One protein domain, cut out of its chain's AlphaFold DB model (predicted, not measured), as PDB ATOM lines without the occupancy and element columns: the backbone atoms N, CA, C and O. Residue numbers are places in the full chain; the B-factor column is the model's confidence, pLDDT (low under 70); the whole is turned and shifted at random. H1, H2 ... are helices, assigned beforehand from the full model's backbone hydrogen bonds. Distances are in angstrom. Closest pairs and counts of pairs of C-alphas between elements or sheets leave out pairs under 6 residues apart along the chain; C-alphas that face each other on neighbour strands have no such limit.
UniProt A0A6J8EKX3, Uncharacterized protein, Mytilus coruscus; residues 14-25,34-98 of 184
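Overview. This is residues 14 to 25 and 34 to 98 of the 184 residues of an uncharacterized protein of Mytilus coruscus (UniProt A0A6J8EKX3). With little regular structure, this domain is mostly loops round a middle where short helices H3 and H4 meet steeply, H1 towards one end and H2 at the other. The 77 printed residues, 25 in named elements, have four named helices, H1 to H4 in chain order, and no named strand: all helix. It is compact, radius of gyration of the C-alphas 11.6 A, spanning 33 by 23 by 20 A.

Arrangement. Start at H3, residues 65 to 72: it touches H4, residues 86 to 92, at a steep tilt of 56 degrees, the same way; their closest C-alphas, of Ile 69 and Leu 92, are 5.1 A apart. H1, residues 16 to 19, is close to H4 but not clearly touching, closest C-alphas Leu 17 and His 88, 7.3 A. H2, residues 48 to 53, is apart from H1, H3 and H4. Every O i to N i+4 pair is within hydrogen-bond range in H2, H3 and H4; H1 is too short for one.

Along the chain. Find C-alpha 65 at (105.129, 143.480, 143.246); H3 runs 10.5 A from there. H4 runs 9.9 A to C-alpha 92 at (105.905, 134.781, 144.188).

Size, cuts and confidence. Residues 26 to 33 are not printed; C-alphas 25 and 34 are 10.8 A apart. Links H2 to H3 and H3 to H4 are long. Residues 34 to 35 have pLDDT under 70.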
ATOM      1  N   LEU A  14     101.002 128.752 130.235       85.69
ATOM      2  CA  LEU A  14     102.377 128.947 130.664       85.69
ATOM      3  C   LEU A  14     102.692 130.441 130.631       85.69
ATOM      4  O   LEU A  14     102.632 131.089 129.590       85.69
ATOM      5  N   CYS A  15     103.027 131.000 131.791       92.31
ATOM      6  CA  CYS A  15     103.565 132.354 131.866       92.31
ATOM      7  C   CYS A  15     105.089 132.345 131.688       92.31
ATOM      8  O   CYS A  15     105.730 131.304 131.866       92.31
ATOM      9  N   SER A  16     105.689 133.506 131.416       94.06
ATOM     10  CA  SER A  16     107.146 133.638 131.249       94.06
ATOM     11  C   SER A  16     107.944 133.137 132.460       94.06
ATOM     12  O   SER A  16     109.075 132.687 132.311       94.06
ATOM     13  N   LEU A  17     107.362 133.175 133.664       91.44
ATOM     14  CA  LEU A  17     108.024 132.719 134.890       91.44
ATOM     15  C   LEU A  17     108.055 131.201 135.062       91.44
ATOM     16  O   LEU A  17     108.790 130.720 135.921       91.44
ATOM     17  N   SER A  18     107.301 130.441 134.265       90.25
ATOM     18  CA  SER A  18     107.326 128.973 134.318       90.25
ATOM     19  C   SER A  18     108.727 128.399 134.085       90.25
ATOM     20  O   SER A  18     109.070 127.394 134.693       90.25
ATOM     21  N   HIS A  19     109.554 129.081 133.288       87.19
ATOM     22  CA  HIS A  19     110.940 128.690 133.021       87.19
ATOM     23  C   HIS A  19     111.884 128.919 134.216       87.19
ATOM     24  O   HIS A  19     112.898 128.243 134.345       87.19
ATOM     25  N   PHE A  20     111.558 129.869 135.095       89.12
ATOM     26  CA  PHE A  20     112.419 130.277 136.215       89.12
ATOM     27  C   PHE A  20     111.915 129.762 137.567       89.12
ATOM     28  O   PHE A  20     112.668 129.669 138.537       89.12
ATOM     29  N   SER A  21     110.623 129.446 137.660       86.88
ATOM     30  CA  SER A  21     110.024 128.895 138.866       86.88
ATOM     31  C   SER A  21     110.294 127.398 138.977       86.88
ATOM     32  O   SER A  21     110.248 126.657 138.004       86.88
ATOM     33  N   LYS A  22     110.464 126.923 140.213       84.69
ATOM     34  CA  LYS A  22     110.526 125.484 140.524       84.69
ATOM     35  C   LYS A  22     109.153 124.803 140.485       84.69
ATOM     36  O   LYS A  22     109.062 123.603 140.723       84.69
ATOM     37  N   THR A  23     108.084 125.570 140.282       87.88
ATOM     38  CA  THR A  23     106.700 125.086 140.270       87.88
ATOM     39  C   THR A  23     106.050 125.349 138.914       87.88
ATOM     40  O   THR A  23     106.244 126.438 138.361       87.88
ATOM     41  N   PRO A  24     105.250 124.401 138.391       89.00
ATOM     42  CA  PRO A  24     104.515 124.605 137.148       89.00
ATOM     43  C   PRO A  24     103.450 125.695 137.311       89.00
ATOM     44  O   PRO A  24     103.061 126.055 138.426       89.00
ATOM     45  N   CYS A  25     102.953 126.224 136.191       90.06
ATOM     46  CA  CYS A  25     101.740 127.035 136.221       90.06
ATOM     47  C   CYS A  25     100.560 126.185 136.715       90.06
ATOM     48  O   CYS A  25     100.472 124.986 136.456       90.06
ATOM     49  N   PRO A  34      91.121 132.951 136.570       65.75
ATOM     50  CA  PRO A  34      92.187 132.005 136.934       65.75
ATOM     51  C   PRO A  34      93.240 131.754 135.853       65.75
ATOM     52  O   PRO A  34      94.328 131.272 136.172       65.75
ATOM     53  N   SER A  35      92.966 132.168 134.617       69.06
ATOM     54  CA  SER A  35      93.866 132.011 133.469       69.06
ATOM     55  C   SER A  35      94.414 133.333 132.919       69.06
ATOM     56  O   SER A  35      95.164 133.327 131.943       69.06
ATOM     57  N   LYS A  36      94.073 134.488 133.513       86.25
ATOM     58  CA  LYS A  36      94.506 135.788 132.981       86.25
ATOM     59  C   LYS A  36      95.992 136.019 133.244       86.25
ATOM     60  O   LYS A  36      96.406 136.260 134.378       86.25
ATOM     61  N   LEU A  37      96.778 135.999 132.173       92.00
ATOM     62  CA  LEU A  37      98.158 136.465 132.178       92.00
ATOM     63  C   LEU A  37      98.187 137.998 132.174       92.00
ATOM     64  O   LEU A  37      97.408 138.639 131.469       92.00
ATOM     65  N   ILE A  38      99.094 138.577 132.954       94.50
ATOM     66  CA  ILE A  38      99.384 140.019 132.942       94.50
ATOM     67  C   ILE A  38     100.888 140.242 132.855       94.50
ATOM     68  O   ILE A  38     101.667 139.360 133.233       94.50
ATOM     69  N   TYR A  39     101.304 141.418 132.393       96.75
ATOM     70  CA  TYR A  39     102.718 141.772 132.341       96.75
ATOM     71  C   TYR A  39     103.238 142.202 133.715       96.75
ATOM     72  O   TYR A  39     102.542 142.868 134.483       96.75
ATOM     73  N   LEU A  40     104.501 141.905 134.023       96.62
ATOM     74  CA  LEU A  40     105.101 142.295 135.304       96.62
ATOM     75  C   LEU A  40     105.157 143.814 135.504       96.62
ATOM     76  O   LEU A  40     105.026 144.271 136.639       96.62
ATOM     77  N   LYS A  41     105.256 144.610 134.428       96.81
ATOM     78  CA  LYS A  41     105.149 146.083 134.504       96.81
ATOM     79  C   LYS A  41     103.793 146.578 135.028       96.81
ATOM     80  O   LYS A  41     103.685 147.718 135.480       96.81
ATOM     81  N   GLU A  42     102.755 145.747 134.964       97.00
ATOM     82  CA  GLU A  42     101.405 146.060 135.450       97.00
ATOM     83  C   GLU A  42     101.225 145.692 136.934       97.00
ATOM     84  O   GLU A  42     100.317 146.193 137.600       97.00
ATOM     85  N   CYS A  43     102.125 144.885 137.505       96.56
ATOM     86  CA  CYS A  43     102.152 144.525 138.926       96.56
ATOM     87  C   CYS A  43     102.751 145.656 139.785       96.56
ATOM     88  O   CYS A  43     103.825 145.522 140.370       96.56
ATOM     89  N   LYS A  44     102.043 146.788 139.872       96.69
ATOM     90  CA  LYS A  44     102.523 148.027 140.518       96.69
ATOM     91  C   LYS A  44     102.197 148.147 142.012       96.69
ATOM     92  O   LYS A  44     102.453 149.189 142.607       96.69
ATOM     93  N   LYS A  45     101.612 147.115 142.631       96.75
ATOM     94  CA  LYS A  45     101.274 147.152 144.063       96.75
ATOM     95  C   LYS A  45     102.544 147.349 144.896       96.75
ATOM     96  O   LYS A  45     103.553 146.693 144.637       96.75
ATOM     97  N   SER A  46     102.471 148.221 145.901       95.88
ATOM     98  CA  SER A  46     103.559 148.411 146.863       95.88
ATOM     99  C   SER A  46     103.784 147.140 147.682       95.88
ATOM    100  O   SER A  46     102.832 146.465 148.084       95.88
ATOM    101  N   VAL A  47     105.050 146.834 147.953       96.50
ATOM    102  CA  VAL A  47     105.459 145.662 148.740       96.50
ATOM    103  C   VAL A  47     105.862 146.014 150.172       96.50
ATOM    104  O   VAL A  47     106.144 145.111 150.954       96.50
ATOM    105  N   SER A  48     105.860 147.293 150.556       94.50
ATOM    106  CA  SER A  48     106.420 147.762 151.833       94.50
ATOM    107  C   SER A  48     105.803 147.072 153.055       94.50
ATOM    108  O   SER A  48     106.521 146.646 153.959       94.50
ATOM    109  N   ASN A  49     104.478 146.896 153.068       94.88
ATOM    110  CA  ASN A  49     103.782 146.198 154.157       94.88
ATOM    111  C   ASN A  49     104.124 144.704 154.191       94.88
ATOM    112  O   ASN A  49     104.320 144.135 155.264       94.88
ATOM    113  N   HIS A  50     104.252 144.080 153.017       95.31
ATOM    114  CA  HIS A  50     104.660 142.681 152.900       95.31
ATOM    115  C   HIS A  50     106.086 142.466 153.411       95.31
ATOM    116  O   HIS A  50     106.314 141.606 154.257       95.31
ATOM    117  N   LEU A  51     107.038 143.293 152.976       94.31
ATOM    118  CA  LEU A  51     108.426 143.237 153.444       94.31
ATOM    119  C   LEU A  51     108.518 143.444 154.959       94.31
ATOM    120  O   LEU A  51     109.176 142.658 155.644       94.31
ATOM    121  N   ARG A  52     107.765 144.411 155.501       93.31
ATOM    122  CA  ARG A  52     107.669 144.635 156.950       93.31
ATOM    123  C   ARG A  52     107.158 143.397 157.685       93.31
ATOM    124  O   ARG A  52     107.752 143.009 158.685       93.31
ATOM    125  N   SER A  53     106.121 142.731 157.169       92.50
ATOM    126  CA  SER A  53     105.595 141.482 157.756       92.50
ATOM    127  C   SER A  53     106.626 140.344 157.792       92.50
ATOM    128  O   SER A  53     106.554 139.446 158.631       92.50
ATOM    129  N   LEU A  54     107.619 140.396 156.900       91.31
ATOM    130  CA  LEU A  54     108.720 139.443 156.827       91.31
ATOM    131  C   LEU A  54     109.933 139.855 157.675       91.31
ATOM    132  O   LEU A  54     110.895 139.090 157.724       91.31
ATOM    133  N   ASN A  55     109.889 141.001 158.365       91.25
ATOM    134  CA  ASN A  55     111.019 141.659 159.036       91.25
ATOM    135  C   ASN A  55     112.162 142.051 158.082       91.25
ATOM    136  O   ASN A  55     113.339 141.955 158.437       91.25
ATOM    137  N   ILE A  56     111.819 142.467 156.863       91.31
ATOM    138  CA  ILE A  56     112.749 143.091 155.918       91.31
ATOM    139  C   ILE A  56     112.521 144.603 155.982       91.31
ATOM    140  O   ILE A  56     111.385 145.067 155.856       91.31
ATOM    141  N   SER A  57     113.596 145.360 156.203       87.88
ATOM    142  CA  SER A  57     113.571 146.824 156.134       87.88
ATOM    143  C   SER A  57     113.184 147.301 154.735       87.88
ATOM    144  O   SER A  57     113.282 146.554 153.766       87.88
ATOM    145  N   TYR A  58     112.751 148.556 154.623       87.19
ATOM    146  CA  TYR A  58     112.581 149.171 153.310       87.19
ATOM    147  C   TYR A  58     113.877 149.050 152.493       87.19
ATOM    148  O   TYR A  58     114.966 149.256 153.027       87.19
ATOM    149  N   ASP A  59     113.731 148.693 151.222       85.12
ATOM    150  CA  ASP A  59     114.820 148.507 150.274       85.12
ATOM    151  C   ASP A  59     114.364 149.102 148.941       85.12
ATOM    152  O   ASP A  59     113.363 148.664 148.365       85.12
ATOM    153  N   GLU A  60     115.070 150.129 148.475       83.88
ATOM    154  CA  GLU A  60     114.768 150.818 147.218       83.88
ATOM    155  C   GLU A  60     114.906 149.906 145.992       83.88
ATOM    156  O   GLU A  60     114.310 150.169 144.952       83.88
ATOM    157  N   ASN A  61     115.592 148.770 146.137       85.06
ATOM    158  CA  ASN A  61     115.701 147.745 145.102       85.06
ATOM    159  C   ASN A  61     114.478 146.812 145.055       85.06
ATOM    160  O   ASN A  61     114.470 145.838 144.301       85.06
ATOM    161  N   ILE A  62     113.439 147.063 145.868       91.38
ATOM    162  CA  ILE A  62     112.222 146.243 145.939       91.38
ATOM    163  C   ILE A  62     110.971 147.128 146.099       91.38
ATOM    164  O   ILE A  62     110.290 147.102 147.122       91.38
ATOM    165  N   LEU A  63     110.635 147.913 145.075       91.44
ATOM    166  CA  LEU A  63     109.525 148.878 145.151       91.44
ATOM    167  C   LEU A  63     108.147 148.282 144.824       91.44
ATOM    168  O   LEU A  63     107.141 148.631 145.450       91.44
ATOM    169  N   THR A  64     108.085 147.389 143.834       97.00
ATOM    170  CA  THR A  64     106.824 146.905 143.250       97.00
ATOM    171  C   THR A  64     106.687 145.391 143.340       97.00
ATOM    172  O   THR A  64     107.670 144.652 143.406       97.00
ATOM    173  N   GLU A  65     105.442 144.910 143.305       98.25
ATOM    174  CA  GLU A  65     105.129 143.480 143.246       98.25
ATOM    175  C   GLU A  65     105.813 142.801 142.048       98.25
ATOM    176  O   GLU A  65     106.385 141.727 142.211       98.25
ATOM    177  N   GLY A  66     105.810 143.430 140.867       97.75
ATOM    178  CA  GLY A  66     106.466 142.893 139.670       97.75
ATOM    179  C   GLY A  66     107.971 142.689 139.849       97.75
ATOM    180  O   GLY A  66     108.501 141.641 139.471       97.75
ATOM    181  N   LEU A  67     108.651 143.648 140.486       96.94
ATOM    182  CA  LEU A  67     110.075 143.537 140.804       96.94
ATOM    183  C   LEU A  67     110.329 142.454 141.859       96.94
ATOM    184  O   LEU A  67     111.199 141.608 141.675       96.94
ATOM    185  N   LEU A  68     109.524 142.409 142.926       97.50
ATOM    186  CA  LEU A  68     109.627 141.364 143.948       97.50
ATOM    187  C   LEU A  68     109.450 139.952 143.367       97.50
ATOM    188  O   LEU A  68     110.155 139.028 143.776       97.50
ATOM    189  N   ILE A  69     108.532 139.785 142.411       98.00
ATOM    190  CA  ILE A  69     108.323 138.519 141.704       98.00
ATOM    191  C   ILE A  69     109.587 138.118 140.928       98.00
ATOM    192  O   ILE A  69     110.030 136.979 141.077       98.00
ATOM    193  N   CYS A  70     110.199 139.039 140.170       96.38
ATOM    194  CA  CYS A  70     111.466 138.792 139.464       96.38
ATOM    195  C   CYS A  70     112.562 138.340 140.441       96.38
ATOM    196  O   CYS A  70     113.203 137.307 140.247       96.38
ATOM    197  N   LEU A  71     112.708 139.058 141.554       95.94
ATOM    198  CA  LEU A  71     113.738 138.783 142.551       95.94
ATOM    199  C   LEU A  71     113.584 137.409 143.204       95.94
ATOM    200  O   LEU A  71     114.569 136.733 143.498       95.94
ATOM    201  N   ARG A  72     112.348 136.954 143.417       96.19
ATOM    202  CA  ARG A  72     112.071 135.633 144.004       96.19
ATOM    203  C   ARG A  72     112.249 134.464 143.046       96.19
ATOM    204  O   ARG A  72     112.271 133.329 143.522       96.19
ATOM    205  N   VAL A  73     112.450 134.728 141.759       95.06
ATOM    206  CA  VAL A  73     112.895 133.728 140.776       95.06
ATOM    207  C   VAL A  73     114.357 133.919 140.356       95.06
ATOM    208  O   VAL A  73     114.819 133.249 139.443       95.06
ATOM    209  N   GLY A  74     115.097 134.812 141.025       92.81
ATOM    210  CA  GLY A  74     116.526 135.027 140.781       92.81
ATOM    211  C   GLY A  74     116.839 136.031 139.671       92.81
ATOM    212  O   GLY A  74     117.993 136.149 139.271       92.81
ATOM    213  N   ILE A  75     115.846 136.780 139.190       93.00
ATOM    214  CA  ILE A  75     116.035 137.849 138.209       93.00
ATOM    215  C   ILE A  75     116.147 139.182 138.960       93.00
ATOM    216  O   ILE A  75     115.154 139.724 139.443       93.00
ATOM    217  N   PHE A  76     117.361 139.730 139.059       92.62
ATOM    218  CA  PHE A  76     117.669 140.918 139.877       92.62
ATOM    219  C   PHE A  76     117.368 142.266 139.210       92.62
ATOM    220  O   PHE A  76     118.034 143.264 139.462       92.62
ATOM    221  N   ARG A  77     116.335 142.296 138.367       92.00
ATOM    222  CA  ARG A  77     115.794 143.491 137.711       92.00
ATOM    223  C   ARG A  77     114.346 143.252 137.301       92.00
ATOM    224  O   ARG A  77     113.918 142.105 137.180       92.00
ATOM    225  N   LEU A  78     113.593 144.318 137.049       93.25
ATOM    226  CA  LEU A  78     112.250 144.184 136.489       93.25
ATOM    227  C   LEU A  78     112.348 143.725 135.028       93.25
ATOM    228  O   LEU A  78     113.016 144.367 134.226       93.25
ATOM    229  N   MET A  79     111.636 142.653 134.674       94.81
ATOM    230  CA  MET A  79     111.437 142.233 133.284       94.81
ATOM    231  C   MET A  79     110.047 142.691 132.817       94.81
ATOM    232  O   MET A  79     109.071 141.962 133.002       94.81
ATOM    233  N   PRO A  80     109.900 143.903 132.247       93.38
ATOM    234  CA  PRO A  80     108.591 144.533 132.050       93.38
ATOM    235  C   PRO A  80     107.668 143.766 131.096       93.38
ATOM    236  O   PRO A  80     106.449 143.842 131.244       93.38
ATOM    237  N   HIS A  81     108.239 143.024 130.144       95.00
ATOM    238  CA  HIS A  81     107.515 142.261 129.121       95.00
ATOM    239  C   HIS A  81     107.248 140.802 129.509       95.00
ATOM    240  O   HIS A  81     106.576 140.092 128.768       95.00
ATOM    241  N   PHE A  82     107.750 140.339 130.656       95.25
ATOM    242  CA  PHE A  82     107.455 138.987 131.121       95.25
ATOM    243  C   PHE A  82     106.023 138.920 131.638       95.25
ATOM    244  O   PHE A  82     105.544 139.843 132.303       95.25
ATOM    245  N   THR A  83     105.349 137.813 131.343       95.62
ATOM    246  CA  THR A  83     104.005 137.541 131.840       95.62
ATOM    247  C   THR A  83     104.049 136.720 133.122       95.62
ATOM    248  O   THR A  83     104.951 135.907 133.342       95.62
ATOM    249  N   VAL A  84     103.040 136.908 133.970       95.12
ATOM    250  CA  VAL A  84     102.828 136.120 135.184       95.12
ATOM    251  C   VAL A  84     101.385 135.623 135.250       95.12
ATOM    252  O   VAL A  84     100.448 136.386 135.012       95.12
ATOM    253  N   CYS A  85     101.197 134.338 135.563       93.88
ATOM    254  CA  CYS A  85      99.869 133.765 135.790       93.88
ATOM    255  C   CYS A  85      99.385 134.030 137.227       93.88
ATOM    256  O   CYS A  85     100.205 134.314 138.109       93.88
ATOM    257  N   PRO A  86      98.079 133.896 137.520       92.25
ATOM    258  CA  PRO A  86      97.550 134.125 138.866       92.25
ATOM    259  C   PRO A  86      98.239 133.278 139.946       92.25
ATOM    260  O   PRO A  86      98.520 133.778 141.037       92.25
ATOM    261  N   TYR A  87      98.593 132.028 139.630       92.62
ATOM    262  CA  TYR A  87      99.307 131.146 140.554       92.62
ATOM    263  C   TYR A  87     100.721 131.627 140.870       92.62
ATOM    264  O   TYR A  87     101.067 131.762 142.044       92.62
ATOM    265  N   HIS A  88     101.539 131.929 139.857       94.38
ATOM    266  CA  HIS A  88     102.895 132.446 140.076       94.38
ATOM    267  C   HIS A  88     102.867 133.830 140.714       94.38
ATOM    268  O   HIS A  88     103.664 134.099 141.605       94.38
ATOM    269  N   ARG A  89     101.900 134.685 140.371       94.94
ATOM    270  CA  ARG A  89     101.726 135.983 141.033       94.94
ATOM    271  C   ARG A  89     101.423 135.810 142.518       94.94
ATOM    272  O   ARG A  89     102.039 136.467 143.348       94.94
ATOM    273  N   SER A  90     100.506 134.909 142.865       93.50
ATOM    274  CA  SER A  90     100.166 134.627 144.261       93.50
ATOM    275  C   SER A  90     101.354 134.006 145.006       93.50
ATOM    276  O   SER A  90     101.747 134.471 146.075       93.50
ATOM    277  N   SER A  91     101.989 132.996 144.412       94.00
ATOM    278  CA  SER A  91     103.087 132.257 145.036       94.00
ATOM    279  C   SER A  91     104.431 132.981 145.016       94.00
ATOM    280  O   SER A  91     105.301 132.584 145.769       94.00
ATOM    281  N   LEU A  92     104.641 134.029 144.221       95.94
ATOM    282  CA  LEU A  92     105.905 134.781 144.188       95.94
ATOM    283  C   LEU A  92     105.731 136.238 144.629       95.94
ATOM    284  O   LEU A  92     106.708 136.885 144.993       95.94
ATOM    285  N   GLY A  93     104.510 136.767 144.637       96.19
ATOM    286  CA  GLY A  93     104.199 138.154 144.979       96.19
ATOM    287  C   GLY A  93     103.793 138.351 146.440       96.19
ATOM    288  O   GLY A  93     104.422 137.854 147.381       96.19
ATOM    289  N   LEU A  94     102.734 139.128 146.654       95.94
ATOM    290  CA  LEU A  94     102.315 139.563 147.993       95.94
ATOM    291  C   LEU A  94     101.728 138.436 148.856       95.94
ATOM    292  O   LEU A  94     101.813 138.505 150.076       95.94
ATOM    293  N   ASN A  95     101.199 137.374 148.243       94.12
ATOM    294  CA  ASN A  95     100.638 136.234 148.976       94.12
ATOM    295  C   ASN A  95     101.686 135.166 149.330       94.12
ATOM    296  O   ASN A  95     101.354 134.172 149.983       94.12
ATOM    297  N   TRP A  96     102.949 135.345 148.924       94.94
ATOM    298  CA  TRP A  96     104.015 134.410 149.267       94.94
ATOM    299  C   TRP A  96     104.204 134.331 150.782       94.94
ATOM    300  O   TRP A  96     104.336 135.351 151.460       94.94
ATOM    301  N   LYS A  97     104.287 133.106 151.308       91.75
ATOM    302  CA  LYS A  97     104.477 132.848 152.737       91.75
ATOM    303  C   LYS A  97     105.856 132.263 153.007       91.75
ATOM    304  O   LYS A  97     106.261 131.260 152.420       91.75
ATOM    305  N   ARG A  98     106.547 132.865 153.973       91.44
ATOM    306  CA  ARG A  98     107.827 132.382 154.490       91.44
ATOM    307  C   ARG A  98     107.658 131.033 155.190       91.44
ATOM    308  O   ARG A  98     106.824 130.898 156.083       91.44
TER     309      ARG A  98